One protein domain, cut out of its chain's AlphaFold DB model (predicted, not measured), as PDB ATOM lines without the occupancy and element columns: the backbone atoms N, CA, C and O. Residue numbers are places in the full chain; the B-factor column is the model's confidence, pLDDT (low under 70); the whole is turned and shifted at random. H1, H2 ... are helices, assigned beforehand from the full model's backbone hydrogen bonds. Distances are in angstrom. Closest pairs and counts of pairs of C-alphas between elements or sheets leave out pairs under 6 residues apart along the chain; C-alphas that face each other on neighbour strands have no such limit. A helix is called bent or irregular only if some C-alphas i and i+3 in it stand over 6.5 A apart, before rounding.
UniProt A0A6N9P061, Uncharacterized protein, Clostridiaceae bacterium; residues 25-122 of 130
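AT A GLANCE: This is residues 25 to 122 of the 130 residues of an uncharacterized protein of Clostridiaceae bacterium (UniProt A0A6N9P061). One long helix, H6, makes most of the length of the domain and crosses H1 near H1's first residues, while H4 packs on H1 and H5 folds back from H4 as a helical hairpin. The short helices H2 and H3 follow H1, with H3 between H2 and H6, and the short H7 lies by the last turns of H6, after a loop of which residues 112 to 117 stick out. The printed part has 98 residues with seven named helices, H1 to H7 in order, and no named strand; the class is all helix. It is compact, with a radius of gyration of the C-alphas of 13.2 A, and spans 40 by 30 by 20 A.

HOW THE PARTS SIT: H1, residues 27 to 40, touches H4, residues 62 to 74, at a steep tilt of 42 degrees, opposite ways; their closest C-alphas, those of Glu 35 and Ala 67, are 4.9 A apart. With residues 29 to 33 alone H1 touches H6, residues 89 to 111, about perpendicular at 78 degrees; the closest C-alphas are those of Tyr 29 and Ile 103, 5.3 A apart. H2, residues 42 to 45, touches H3, residues 54 to 57, where the C-alphas of Ile 44 and Gly 54, their closest, are 3.9 A apart. H3 and H6 only just touch, with 3 pairs of C-alphas within 8 A; the closest are those of Ile 55 and Glu 100, 7.0 A apart. With residues 68 to 72 alone H4 touches H5, residues 78 to 86, in a hairpin at a shallow tilt of 28 degrees, opposite ways; their closest C-alphas, those of Ser 72 and Ala 78, are 5.6 A apart. H4 and H6 are apart. H6 and H7, residues 119 to 122, only just touch, with 3 pairs within 8 A; the closest C-alphas are those of Phe 107 and Tyr 121, 7.2 A apart. Every O i to N i+4 pair is within hydrogen-bond range in H1, H4 and H5, and 16 of 19 are in H6; H2, H3 and H7 are too short for such a pair.

IN THESE COORDINATES: H1 begins at C-alpha 27 (122.923, 95.094, 152.107) and is 20.1 A long; H4 is 18.4 A and H5 12.4 A. H6 is 32.0 A long from C-alpha 89 (135.436, 103.804, 131.150), with a kink of 25 degrees near residue 105; it is irregular, but only just: C-alphas 106 and 109 are 6.6 A apart. H7 ends at C-alpha 122 (131.715, 83.820, 158.639).

THE WHOLE: The two C-alphas farthest apart, those of Pro 88 and Pro 114, are 40.6 A apart. The printed part has no cut and no long link. The mean pLDDT of the printed part is 89.1, and residues 111 to 122 are under 70.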
ATOM      1  N   PRO A  25     121.421 100.353 148.653       94.12
ATOM      2  CA  PRO A  25     121.106  99.948 150.012       94.12
ATOM      3  C   PRO A  25     122.312  99.269 150.668       94.12
ATOM      4  O   PRO A  25     123.063  98.560 150.012       94.12
ATOM      5  N   GLN A  26     122.454  99.386 151.989       90.31
ATOM      6  CA  GLN A  26     123.611  98.841 152.716       90.31
ATOM      7  C   GLN A  26     123.857  97.335 152.476       90.31
ATOM      8  O   GLN A  26     124.994  96.886 152.367       90.31
ATOM      9  N   HIS A  27     122.794  96.535 152.350       90.44
ATOM     10  CA  HIS A  27     122.923  95.094 152.107       90.44
ATOM     11  C   HIS A  27     123.479  94.751 150.710       90.44
ATOM     12  O   HIS A  27     123.898  93.612 150.499       90.44
ATOM     13  N   PHE A  28     123.519  95.713 149.778       94.94
ATOM     14  CA  PHE A  28     124.131  95.552 148.458       94.94
ATOM     15  C   PHE A  28     125.597  95.136 148.567       94.94
ATOM     16  O   PHE A  28     125.999  94.187 147.903       94.94
ATOM     17  N   TYR A  29     126.381  95.774 149.442       94.12
ATOM     18  CA  TYR A  29     127.819  95.505 149.550       94.12
ATOM     19  C   TYR A  29     128.107  94.076 150.017       94.12
ATOM     20  O   TYR A  29     128.990  93.412 149.485       94.12
ATOM     21  N   SER A  30     127.308  93.560 150.956       91.25
ATOM     22  CA  SER A  30     127.412  92.157 151.378       91.25
ATOM     23  C   SER A  30     126.993  91.198 150.261       91.25
ATOM     24  O   SER A  30     127.673  90.203 150.027       91.25
ATOM     25  N   ALA A  31     125.906  91.493 149.541       93.06
ATOM     26  CA  ALA A  31     125.462  90.663 148.421       93.06
ATOM     27  C   ALA A  31     126.506  90.624 147.292       93.06
ATOM     28  O   ALA A  31     126.858  89.542 146.825       93.06
ATOM     29  N   LEU A  32     127.061  91.783 146.927       95.75
ATOM     30  CA  LEU A  32     128.111  91.889 145.919       95.75
ATOM     31  C   LEU A  32     129.377  91.152 146.346       95.75
ATOM     32  O   LEU A  32     129.929  90.398 145.551       95.75
ATOM     33  N   ALA A  33     129.795  91.279 147.607       93.81
ATOM     34  CA  ALA A  33     130.907  90.493 148.132       93.81
ATOM     35  C   ALA A  33     130.652  88.978 147.994       93.81
ATOM     36  O   ALA A  33     131.532  88.232 147.565       93.81
ATOM     37  N   GLY A  34     129.434  88.507 148.268       91.88
ATOM     38  CA  GLY A  34     129.053  87.109 148.052       91.88
ATOM     39  C   GLY A  34     129.199  86.645 146.599       91.88
ATOM     40  O   GLY A  34     129.749  85.566 146.341       91.88
ATOM     41  N   GLU A  35     128.759  87.461 145.641       95.75
ATOM     42  CA  GLU A  35     128.910  87.151 144.216       95.75
ATOM     43  C   GLU A  35     130.373  87.214 143.763       95.75
ATOM     44  O   GLU A  35     130.834  86.299 143.084       95.75
ATOM     45  N   LEU A  36     131.137  88.218 144.203       95.88
ATOM     46  CA  LEU A  36     132.570  88.328 143.914       95.88
ATOM     47  C   LEU A  36     133.337  87.119 144.462       95.88
ATOM     48  O   LEU A  36     134.139  86.518 143.751       95.88
ATOM     49  N   CYS A  37     133.029  86.685 145.685       93.75
ATOM     50  CA  CYS A  37     133.590  85.466 146.266       93.75
ATOM     51  C   CYS A  37     133.219  84.212 145.463       93.75
ATOM     52  O   CYS A  37     134.000  83.264 145.400       93.75
ATOM     53  N   SER A  38     132.029  84.181 144.863       92.81
ATOM     54  CA  SER A  38     131.586  83.054 144.036       92.81
ATOM     55  C   SER A  38     132.317  83.005 142.691       92.81
ATOM     56  O   SER A  38     132.591  81.913 142.199       92.81
ATOM     57  N   VAL A  39     132.664  84.165 142.122       95.69
ATOM     58  CA  VAL A  39     133.383  84.283 140.842       95.69
ATOM     59  C   VAL A  39     134.892  84.074 141.008       95.69
ATOM     60  O   VAL A  39     135.496  83.320 140.248       95.69
ATOM     61  N   PHE A  40     135.508  84.716 142.003       94.19
ATOM     62  CA  PHE A  40     136.970  84.774 142.156       94.19
ATOM     63  C   PHE A  40     137.517  83.931 143.318       94.19
ATOM     64  O   PHE A  40     138.728  83.738 143.430       94.19
ATOM     65  N   GLY A  41     136.646  83.404 144.182       91.19
ATOM     66  CA  GLY A  41     137.033  82.697 145.403       91.19
ATOM     67  C   GLY A  41     137.344  83.636 146.576       91.19
ATOM     68  O   GLY A  41     137.527  84.837 146.412       91.19
ATOM     69  N   ARG A  42     137.435  83.073 147.791       88.06
ATOM     70  CA  ARG A  42     137.606  83.840 149.048       88.06
ATOM     71  C   ARG A  42     138.887  84.673 149.145       88.06
ATOM     72  O   ARG A  42     138.926  85.619 149.920       88.06
ATOM     73  N   MET A  43     139.930  84.318 148.393       89.12
ATOM     74  CA  MET A  43     141.249  84.956 148.507       89.12
ATOM     75  C   MET A  43     141.232  86.436 148.113       89.12
ATOM     76  O   MET A  43     142.126  87.172 148.510       89.12
ATOM     77  N   ILE A  44     140.201  86.903 147.399       93.06
ATOM     78  CA  ILE A  44     140.039  88.330 147.091       93.06
ATOM     79  C   ILE A  44     139.833  89.200 148.342       93.06
ATOM     80  O   ILE A  44     140.024  90.408 148.283       93.06
ATOM     81  N   PHE A  45     139.451  88.606 149.476       91.44
ATOM     82  CA  PHE A  45     139.283  89.323 150.744       91.44
ATOM     83  C   PHE A  45     140.504  89.247 151.657       91.44
ATOM     84  O   PHE A  45     140.502  89.855 152.725       91.44
ATOM     85  N   ASP A  46     141.538  88.515 151.250       90.31
ATOM     86  CA  ASP A  46     142.800  88.447 151.972       90.31
ATOM     87  C   ASP A  46     143.722  89.592 151.493       90.31
ATOM     88  O   ASP A  46     143.642  90.039 150.342       90.31
ATOM     89  N   LYS A  47     144.578  90.094 152.392       92.25
ATOM     90  CA  LYS A  47     145.632  91.066 152.058       92.25
ATOM     91  C   LYS A  47     146.860  90.352 151.499       92.25
ATOM     92  O   LYS A  47     147.226  89.281 151.989       92.25
ATOM     93  N   ASP A  48     147.516  90.966 150.522       91.38
ATOM     94  CA  ASP A  48     148.818  90.537 150.017       91.38
ATOM     95  C   ASP A  48     149.974  90.963 150.952       91.38
ATOM     96  O   ASP A  48     149.770  91.550 152.019       91.38
ATOM     97  N   GLU A  49     151.218  90.683 150.548       92.19
ATOM     98  CA  GLU A  49     152.425  91.071 151.300       92.19
ATOM     99  C   GLU A  49     152.584  92.595 151.453       92.19
ATOM    100  O   GLU A  49     153.255  93.057 152.379       92.19
ATOM    101  N   SER A  50     151.949  93.377 150.575       92.88
ATOM    102  CA  SER A  50     151.934  94.844 150.599       92.88
ATOM    103  C   SER A  50     150.786  95.408 151.446       92.88
ATOM    104  O   SER A  50     150.703  96.622 151.636       92.88
ATOM    105  N   GLY A  51     149.907  94.549 151.971       91.25
ATOM    106  CA  GLY A  51     148.729  94.942 152.738       91.25
ATOM    107  C   GLY A  51     147.524  95.357 151.889       91.25
ATOM    108  O   GLY A  51     146.584  95.929 152.444       91.25
ATOM    109  N   VAL A  52     147.535  95.084 150.581       91.94
ATOM    110  CA  VAL A  52     146.456  95.411 149.635       91.94
ATOM    111  C   VAL A  52     145.501  94.227 149.521       91.94
ATOM    112  O   VAL A  52     145.938  93.080 149.438       91.94
ATOM    113  N   TYR A  53     144.192  94.482 149.540       92.62
ATOM    114  CA  TYR A  53     143.201  93.419 149.387       92.62
ATOM    115  C   TYR A  53     143.153  92.907 147.944       92.62
ATOM    116  O   TYR A  53     143.246  93.679 146.994       92.62
ATOM    117  N   GLY A  54     142.941  91.603 147.760       92.12
ATOM    118  CA  GLY A  54     142.829  91.013 146.420       92.12
ATOM    119  C   GLY A  54     141.711  91.619 145.552       92.12
ATOM    120  O   GLY A  54     141.834  91.657 144.328       92.12
ATOM    121  N   ILE A  55     140.644  92.129 146.177       94.12
ATOM    122  CA  ILE A  55     139.527  92.816 145.517       94.12
ATOM    123  C   ILE A  55     139.977  94.078 144.752       94.12
ATOM    124  O   ILE A  55     139.388  94.396 143.723       94.12
ATOM    125  N   SER A  56     141.088  94.707 145.152       93.06
ATOM    126  CA  SER A  56     141.658  95.884 144.477       93.06
ATOM    127  C   SER A  56     142.191  95.607 143.072       93.06
ATOM    128  O   SER A  56     142.492  96.530 142.319       93.06
ATOM    129  N   TYR A  57     142.333  94.333 142.693       92.12
ATOM    130  CA  TYR A  57     142.876  93.930 141.392       92.12
ATOM    131  C   TYR A  57     141.817  93.420 140.411       92.12
ATOM    132  O   TYR A  57     142.172  93.004 139.306       92.12
ATOM    133  N   ILE A  58     140.538  93.395 140.801       93.56
ATOM    134  CA  ILE A  58     139.478  92.767 139.993       93.56
ATOM    135  C   ILE A  58     138.465  93.755 139.408       93.56
ATOM    136  O   ILE A  58     137.635  93.328 138.599       93.56
ATOM    137  N   GLY A  59     138.544  95.043 139.759       91.44
ATOM    138  CA  GLY A  59     137.754  96.107 139.130       91.44
ATOM    139  C   GLY A  59     137.910  96.112 137.603       91.44
ATOM    140  O   GLY A  59     138.949  95.717 137.065       91.44
ATOM    141  N   GLY A  60     136.843  96.459 136.888       88.88
ATOM    142  CA  GLY A  60     136.802  96.513 135.425       88.88
ATOM    143  C   GLY A  60     136.902  95.161 134.703       88.88
ATOM    144  O   GLY A  60     136.837  95.104 133.473       88.88
ATOM    145  N   THR A  61     137.050  94.045 135.422       93.88
ATOM    146  CA  THR A  61     137.139  92.717 134.800       93.88
ATOM    147  C   THR A  61     135.763  92.163 134.421       93.88
ATOM    148  O   THR A  61     134.730  92.514 134.993       93.88
ATOM    149  N   THR A  62     135.729  91.200 133.493       93.44
ATOM    150  CA  THR A  62     134.487  90.484 133.147       93.44
ATOM    151  C   THR A  62     133.836  89.828 134.369       93.44
ATOM    152  O   THR A  62     132.612  89.816 134.469       93.44
ATOM    153  N   GLY A  63     134.635  89.308 135.308       95.69
ATOM    154  CA  GLY A  63     134.107  88.679 136.519       95.69
ATOM    155  C   GLY A  63     133.481  89.682 137.494       95.69
ATOM    156  O   GLY A  63     132.475  89.365 138.126       95.69
ATOM    157  N   TRP A  64     134.005  90.911 137.562       96.81
ATOM    158  CA  TRP A  64     133.369  92.000 138.306       96.81
ATOM    159  C   TRP A  64     131.996  92.340 137.724       96.81
ATOM    160  O   TRP A  64     130.997  92.342 138.444       96.81
ATOM    161  N   MET A  65     131.921  92.517 136.401       96.50
ATOM    162  CA  MET A  65     130.654  92.750 135.700       96.50
ATOM    163  C   MET A  65     129.647  91.611 135.935       96.50
ATOM    164  O   MET A  65     128.454  91.862 136.117       96.50
ATOM    165  N   GLU A  66     130.103  90.356 135.938       97.44
ATOM    166  CA  GLU A  66     129.246  89.198 136.204       97.44
ATOM    167  C   GLU A  66     128.692  89.216 137.636       97.44
ATOM    168  O   GLU A  66     127.482  89.072 137.826       97.44
ATOM    169  N   ALA A  67     129.542  89.480 138.632       97.56
ATOM    170  CA  ALA A  67     129.125  89.604 140.026       97.56
ATOM    171  C   ALA A  67     128.151  90.775 140.245       97.56
ATOM    172  O   ALA A  67     127.119  90.612 140.909       97.56
ATOM    173  N   LEU A  68     128.421  91.933 139.633       97.50
ATOM    174  CA  LEU A  68     127.543  93.102 139.683       97.50
ATOM    175  C   LEU A  68     126.183  92.808 139.044       97.50
ATOM    176  O   LEU A  68     125.143  93.155 139.610       97.50
ATOM    177  N   LYS A  69     126.171  92.123 137.895       97.75
ATOM    178  CA  LYS A  69     124.940  91.690 137.228       97.75
ATOM    179  C   LYS A  69     124.126  90.751 138.118       97.75
ATOM    180  O   LYS A  69     122.945  91.015 138.333       97.75
ATOM    181  N   MET A  70     124.741  89.698 138.660       97.19
ATOM    182  CA  MET A  70     124.050  88.735 139.529       97.19
ATOM    183  C   MET A  70     123.490  89.404 140.788       97.19
ATOM    184  O   MET A  70     122.358  89.129 141.185       97.19
ATOM    185  N   THR A  71     124.245  90.325 141.387       97.19
ATOM    186  CA  THR A  71     123.793  91.103 142.550       97.19
ATOM    187  C   THR A  71     122.606  91.991 142.193       97.19
ATOM    188  O   THR A  71     121.603  92.009 142.908       97.19
ATOM    189  N   SER A  72     122.690  92.684 141.056       97.00
ATOM    190  CA  SER A  72     121.624  93.563 140.573       97.00
ATOM    191  C   SER A  72     120.338  92.786 140.283       97.00
ATOM    192  O   SER A  72     119.257  93.254 140.621       97.00
ATOM    193  N   GLU A  73     120.434  91.581 139.718       96.25
ATOM    194  CA  GLU A  73     119.280  90.698 139.498       96.25
ATOM    195  C   GLU A  73     118.675  90.203 140.822       96.25
ATOM    196  O   GLU A  73     117.456  90.214 140.986       96.25
ATOM    197  N   LYS A  74     119.510  89.809 141.793       95.19
ATOM    198  CA  LYS A  74     119.056  89.310 143.107       95.19
ATOM    199  C   LYS A  74     118.336  90.368 143.938       95.19
ATOM    200  O   LYS A  74     117.450  90.021 144.714       95.19
ATOM    201  N   LEU A  75     118.734  91.629 143.796       95.88
ATOM    202  CA  LEU A  75     118.199  92.747 144.573       95.88
ATOM    203  C   LEU A  75     117.170  93.589 143.808       95.88
ATOM    204  O   LEU A  75     116.744  94.620 144.322       95.88
ATOM    205  N   ASP A  76     116.768  93.167 142.605       96.62
ATOM    206  CA  ASP A  76     115.860  93.923 141.727       96.62
ATOM    207  C   ASP A  76     116.368  95.355 141.433       96.62
ATOM    208  O   ASP A  76     115.635  96.342 141.402       96.62
ATOM    209  N   MET A  77     117.683  95.476 141.227       96.75
ATOM    210  CA  MET A  77     118.408  96.727 140.983       96.75
ATOM    211  C   MET A  77     118.902  96.830 139.536       96.75
ATOM    212  O   MET A  77     120.027  97.259 139.285       96.75
ATOM    213  N   ALA A  78     118.068  96.461 138.557       96.06
ATOM    214  CA  ALA A  78     118.422  96.569 137.134       96.06
ATOM    215  C   ALA A  78     118.913  97.981 136.752       96.06
ATOM    216  O   ALA A  78     119.840  98.125 135.957       96.06
ATOM    217  N   TRP A  79     118.362  99.012 137.404       97.19
ATOM    218  CA  TRP A  79     118.770 100.407 137.237       97.19
ATOM    219  C   TRP A  79     120.262 100.647 137.514       97.19
ATOM    220  O   TRP A  79     120.871 101.479 136.847       97.19
ATOM    221  N   LEU A  80     120.852  99.941 138.484       96.75
ATOM    222  CA  LEU A  80     122.250 100.132 138.875       96.75
ATOM    223  C   LEU A  80     123.185  99.523 137.832       96.75
ATOM    224  O   LEU A  80     124.197 100.120 137.476       96.75
ATOM    225  N   LEU A  81     122.806  98.363 137.296       95.94
ATOM    226  CA  LEU A  81     123.533  97.729 136.205       95.94
ATOM    227  C   LEU A  81     123.463  98.565 134.920       95.94
ATOM    228  O   LEU A  81     124.462  98.679 134.210       95.94
ATOM    229  N   ASP A  82     122.301  99.142 134.616       97.12
ATOM    230  CA  ASP A  82     122.129 100.023 133.457       97.12
ATOM    231  C   ASP A  82     122.914 101.328 133.624       97.12
ATOM    232  O   ASP A  82     123.581 101.761 132.683       97.12
ATOM    233  N   TYR A  83     122.906 101.903 134.833       96.62
ATOM    234  CA  TYR A  83     123.758 103.035 135.186       96.62
ATOM    235  C   TYR A  83     125.231 102.698 134.942       96.62
ATOM    236  O   TYR A  83     125.870 103.377 134.143       96.62
ATOM    237  N   TYR A  84     125.737 101.607 135.523       95.81
ATOM    238  CA  TYR A  84     127.134 101.196 135.380       95.81
ATOM    239  C   TYR A  84     127.548 100.998 133.915       95.81
ATOM    240  O   TYR A  84     128.590 101.481 133.487       95.81
ATOM    241  N   LYS A  85     126.700 100.362 133.097       94.75
ATOM    242  CA  LYS A  85     126.960 100.169 131.657       94.75
ATOM    243  C   LYS A  85     126.923 101.459 130.838       94.75
ATOM    244  O   LYS A  85     127.451 101.478 129.728       94.75
ATOM    245  N   SER A  86     126.240 102.489 131.333       95.50
ATOM    246  CA  SER A  86     126.171 103.795 130.676       95.50
ATOM    247  C   SER A  86     127.388 104.674 130.966       95.50
ATOM    248  O   SER A  86     127.593 105.664 130.264       95.50
ATOM    249  N   LEU A  87     128.191 104.309 131.973       93.44
ATOM    250  CA  LEU A  87     129.368 105.066 132.368       93.44
ATOM    251  C   LEU A  87     130.468 104.997 131.296       93.44
ATOM    252  O   LEU A  87     130.743 103.928 130.741       93.44
ATOM    253  N   PRO A  88     131.142 106.123 131.011       92.25
ATOM    254  CA  PRO A  88     132.459 106.109 130.397       92.25
ATOM    255  C   PRO A  88     133.439 105.243 131.197       92.25
ATOM    256  O   PRO A  88     133.325 105.125 132.411       92.25
ATOM    257  N   TRP A  89     134.462 104.710 130.525       87.06
ATOM    258  CA  TRP A  89     135.436 103.804 131.150       87.06
ATOM    259  C   TRP A  89     136.119 104.387 132.404       87.06
ATOM    260  O   TRP A  89     136.403 103.657 133.343       87.06
ATOM    261  N   HIS A  90     136.363 105.700 132.447       87.88
ATOM    262  CA  HIS A  90     136.988 106.348 133.603       87.88
ATOM    263  C   HIS A  90     136.018 106.498 134.780       87.88
ATOM    264  O   HIS A  90     136.429 106.370 135.929       87.88
ATOM    265  N   ASP A  91     134.733 106.719 134.504       90.56
ATOM    266  CA  ASP A  91     133.705 106.789 135.543       90.56
ATOM    267  C   ASP A  91     133.363 105.393 136.075       90.56
ATOM    268  O   ASP A  91     133.050 105.246 137.256       90.56
ATOM    269  N   SER A  92     133.458 104.349 135.240       91.81
ATOM    270  CA  SER A  92     133.329 102.969 135.719       91.81
ATOM    271  C   SER A  92     134.487 102.567 136.631       91.81
ATOM    272  O   SER A  92     134.240 101.891 137.622       91.81
ATOM    273  N   ASP A  93     135.712 103.030 136.358       91.44
ATOM    274  CA  ASP A  93     136.858 102.792 137.251       91.44
ATOM    275  C   ASP A  93     136.650 103.478 138.617       91.44
ATOM    276  O   ASP A  93     136.935 102.889 139.661       91.44
ATOM    277  N   ILE A  94     136.099 104.703 138.626       93.25
ATOM    278  CA  ILE A  94     135.721 105.414 139.863       93.25
ATOM    279  C   ILE A  94     134.632 104.645 140.615       93.25
ATOM    280  O   ILE A  94     134.719 104.480 141.833       93.25
ATOM    281  N   PHE A  95     133.611 104.169 139.897       95.12
ATOM    282  CA  PHE A  95     132.540 103.381 140.494       95.12
ATOM    283  C   PHE A  95     133.085 102.120 141.163       95.12
ATOM    284  O   PHE A  95     132.748 101.842 142.313       95.12
ATOM    285  N   ASP A  96     133.948 101.382 140.468       95.31
ATOM    286  CA  ASP A  96     134.515 100.140 140.981       95.31
ATOM    287  C   ASP A  96     135.312 100.381 142.265       95.31
ATOM    288  O   ASP A  96     135.072  99.692 143.258       95.31
ATOM    289  N   GLY A  97     136.163 101.413 142.283       93.88
ATOM    290  CA  GLY A  97     136.957 101.776 143.459       93.88
ATOM    291  C   GLY A  97     136.112 102.195 144.667       93.88
ATOM    292  O   GLY A  97     136.356 101.746 145.784       93.88
ATOM    293  N   GLU A  98     135.062 102.998 144.475       95.31
ATOM    294  CA  GLU A  98     134.201 103.391 145.601       95.31
ATOM    295  C   GLU A  98     133.367 102.227 146.149       95.31
ATOM    296  O   GLU A  98     133.173 102.108 147.362       95.31
ATOM    297  N   ILE A  99     132.862 101.351 145.276       96.06
ATOM    298  CA  ILE A  99     132.126 100.160 145.711       96.06
ATOM    299  C   ILE A  99     133.060  99.176 146.422       96.06
ATOM    300  O   ILE A  99     132.666  98.572 147.424       96.06
ATOM    301  N   GLU A 100     134.297  99.045 145.951       95.12
ATOM    302  CA  GLU A 100     135.349  98.281 146.614       95.12
ATOM    303  C   GLU A 100     135.625  98.803 148.029       95.12
ATOM    304  O   GLU A 100     135.536  98.031 148.990       95.12
ATOM    305  N   ASP A 101     135.877 100.107 148.185       93.94
ATOM    306  CA  ASP A 101     136.120 100.745 149.486       93.94
ATOM    307  C   ASP A 101     134.962 100.492 150.463       93.94
ATOM    308  O   ASP A 101     135.150 100.260 151.669       93.94
ATOM    309  N   LYS A 102     133.728 100.486 149.946       94.31
ATOM    310  CA  LYS A 102     132.532 100.151 150.721       94.31
ATOM    311  C   LYS A 102     132.475  98.689 151.136       94.31
ATOM    312  O   LYS A 102     132.143  98.410 152.286       94.31
ATOM    313  N   ILE A 103     132.838  97.757 150.261       93.31
ATOM    314  CA  ILE A 103     132.942  96.338 150.627       93.31
ATOM    315  C   ILE A 103     134.026  96.144 151.692       93.31
ATOM    316  O   ILE A 103     133.786  95.479 152.700       93.31
ATOM    317  N   ILE A 104     135.201  96.751 151.527       91.69
ATOM    318  CA  ILE A 104     136.283  96.638 152.509       91.69
ATOM    319  C   ILE A 104     135.811  97.154 153.872       91.69
ATOM    320  O   ILE A 104     135.856  96.418 154.855       91.69
ATOM    321  N   SER A 105     135.287  98.377 153.928       90.50
ATOM    322  CA  SER A 105     134.918  99.015 155.197       90.50
ATOM    323  C   SER A 105     133.675  98.415 155.866       90.50
ATOM    324  O   SER A 105     133.650  98.266 157.091       90.50
ATOM    325  N   GLU A 106     132.638  98.068 155.098       84.31
ATOM    326  CA  GLU A 106     131.340  97.636 155.640       84.31
ATOM    327  C   GLU A 106     131.200  96.114 155.757       84.31
ATOM    328  O   GLU A 106     130.362  95.640 156.528       84.31
ATOM    329  N   PHE A 107     132.008  95.341 155.029       83.69
ATOM    330  CA  PHE A 107     131.938  93.880 155.031       83.69
ATOM    331  C   PHE A 107     133.201  93.230 155.607       83.69
ATOM    332  O   PHE A 107     133.083  92.446 156.546       83.69
ATOM    333  N   ILE A 108     134.392  93.574 155.105       85.06
ATOM    334  CA  ILE A 108     135.644  92.896 155.494       85.06
ATOM    335  C   ILE A 108     136.165  93.394 156.850       85.06
ATOM    336  O   ILE A 108     136.403  92.610 157.763       85.06
ATOM    337  N   GLU A 109     136.359  94.703 156.993       85.56
ATOM    338  CA  GLU A 109     136.931  95.318 158.196       85.56
ATOM    339  C   GLU A 109     135.895  95.516 159.297       85.56
ATOM    340  O   GLU A 109     136.246  95.527 160.480       85.56
ATOM    341  N   ALA A 110     134.617  95.656 158.928       77.12
ATOM    342  CA  ALA A 110     133.534  95.662 159.896       77.12
ATOM    343  C   ALA A 110     133.606  94.398 160.756       77.12
ATOM    344  O   ALA A 110     133.700  94.542 161.963       77.12
ATOM    345  N   ASP A 111     133.685  93.205 160.157       64.06
ATOM    346  CA  ASP A 111     133.706  91.910 160.856       64.06
ATOM    347  C   ASP A 111     134.925  91.701 161.779       64.06
ATOM    348  O   ASP A 111     134.853  90.995 162.780       64.06
ATOM    349  N   GLN A 112     136.040  92.392 161.520       62.34
ATOM    350  CA  GLN A 112     137.243  92.314 162.360       62.34
ATOM    351  C   GLN A 112     137.107  93.056 163.702       62.34
ATOM    352  O   GLN A 112     138.006  92.981 164.548       62.34
ATOM    353  N   LYS A 113     136.003  93.780 163.933       59.22
ATOM    354  CA  LYS A 113     135.727  94.411 165.229       59.22
ATOM    355  C   LYS A 113     135.187  93.365 166.214       59.22
ATOM    356  O   LYS A 113     134.293  92.600 165.868       59.22
ATOM    357  N   PRO A 114     135.635  93.375 167.483       53.06
ATOM    358  CA  PRO A 114     135.303  92.341 168.471       53.06
ATOM    359  C   PRO A 114     133.803  92.200 168.813       53.06
ATOM    360  O   PRO A 114     133.437  91.261 169.514       53.06
ATOM    361  N   GLU A 115     132.938  93.103 168.339       55.38
ATOM    362  CA  GLU A 115     131.490  93.107 168.608       55.38
ATOM    363  C   GLU A 115     130.614  92.816 167.375       55.38
ATOM    364  O   GLU A 115     129.400  92.663 167.512       55.38
ATOM    365  N   SER A 116     131.182  92.717 166.173       50.88
ATOM    366  CA  SER A 116     130.419  92.521 164.935       50.88
ATOM    367  C   SER A 116     130.737  91.166 164.332       50.88
ATOM    368  O   SER A 116     131.681  91.016 163.574       50.88
ATOM    369  N   THR A 117     129.916  90.180 164.662       53.97
ATOM    370  CA  THR A 117     129.883  88.912 163.933       53.97
ATOM    371  C   THR A 117     128.958  89.091 162.737       53.97
ATOM    372  O   THR A 117     127.741  88.908 162.833       53.97
ATOM    373  N   ASN A 118     129.512  89.486 161.593       62.00
ATOM    374  CA  ASN A 118     128.806  89.379 160.331       62.00
ATOM    375  C   ASN A 118     128.688  87.887 159.991       62.00
ATOM    376  O   ASN A 118     129.538  87.292 159.333       62.00
ATOM    377  N   ALA A 119     127.596  87.267 160.449       64.50
ATOM    378  CA  ALA A 119     127.314  85.847 160.241       64.50
ATOM    379  C   ALA A 119     127.386  85.420 158.760       64.50
ATOM    380  O   ALA A 119     127.607  84.245 158.467       64.50
ATOM    381  N   TYR A 120     127.211  86.362 157.827       66.25
ATOM    382  CA  TYR A 120     127.365  86.122 156.398       66.25
ATOM    383  C   TYR A 120     128.840  86.036 155.961       66.25
ATOM    384  O   TYR A 120     129.171  85.168 155.155       66.25
ATOM    385  N   TYR A 121     129.729  86.864 156.523       64.44
ATOM    386  CA  TYR A 121     131.180  86.797 156.288       64.44
ATOM    387  C   TYR A 121     131.756  85.472 156.803       64.44
ATOM    388  O   TYR A 121     132.398  84.728 156.058       64.44
ATOM    389  N   GLU A 122     131.401  85.117 158.038       63.69
ATOM    390  CA  GLU A 122     131.715  83.820 158.639       63.69
ATOM    391  C   GLU A 122     131.210  82.656 157.778       63.69
ATOM    392  O   GLU A 122     131.971  81.748 157.459       63.69
TER     393      GLU A 122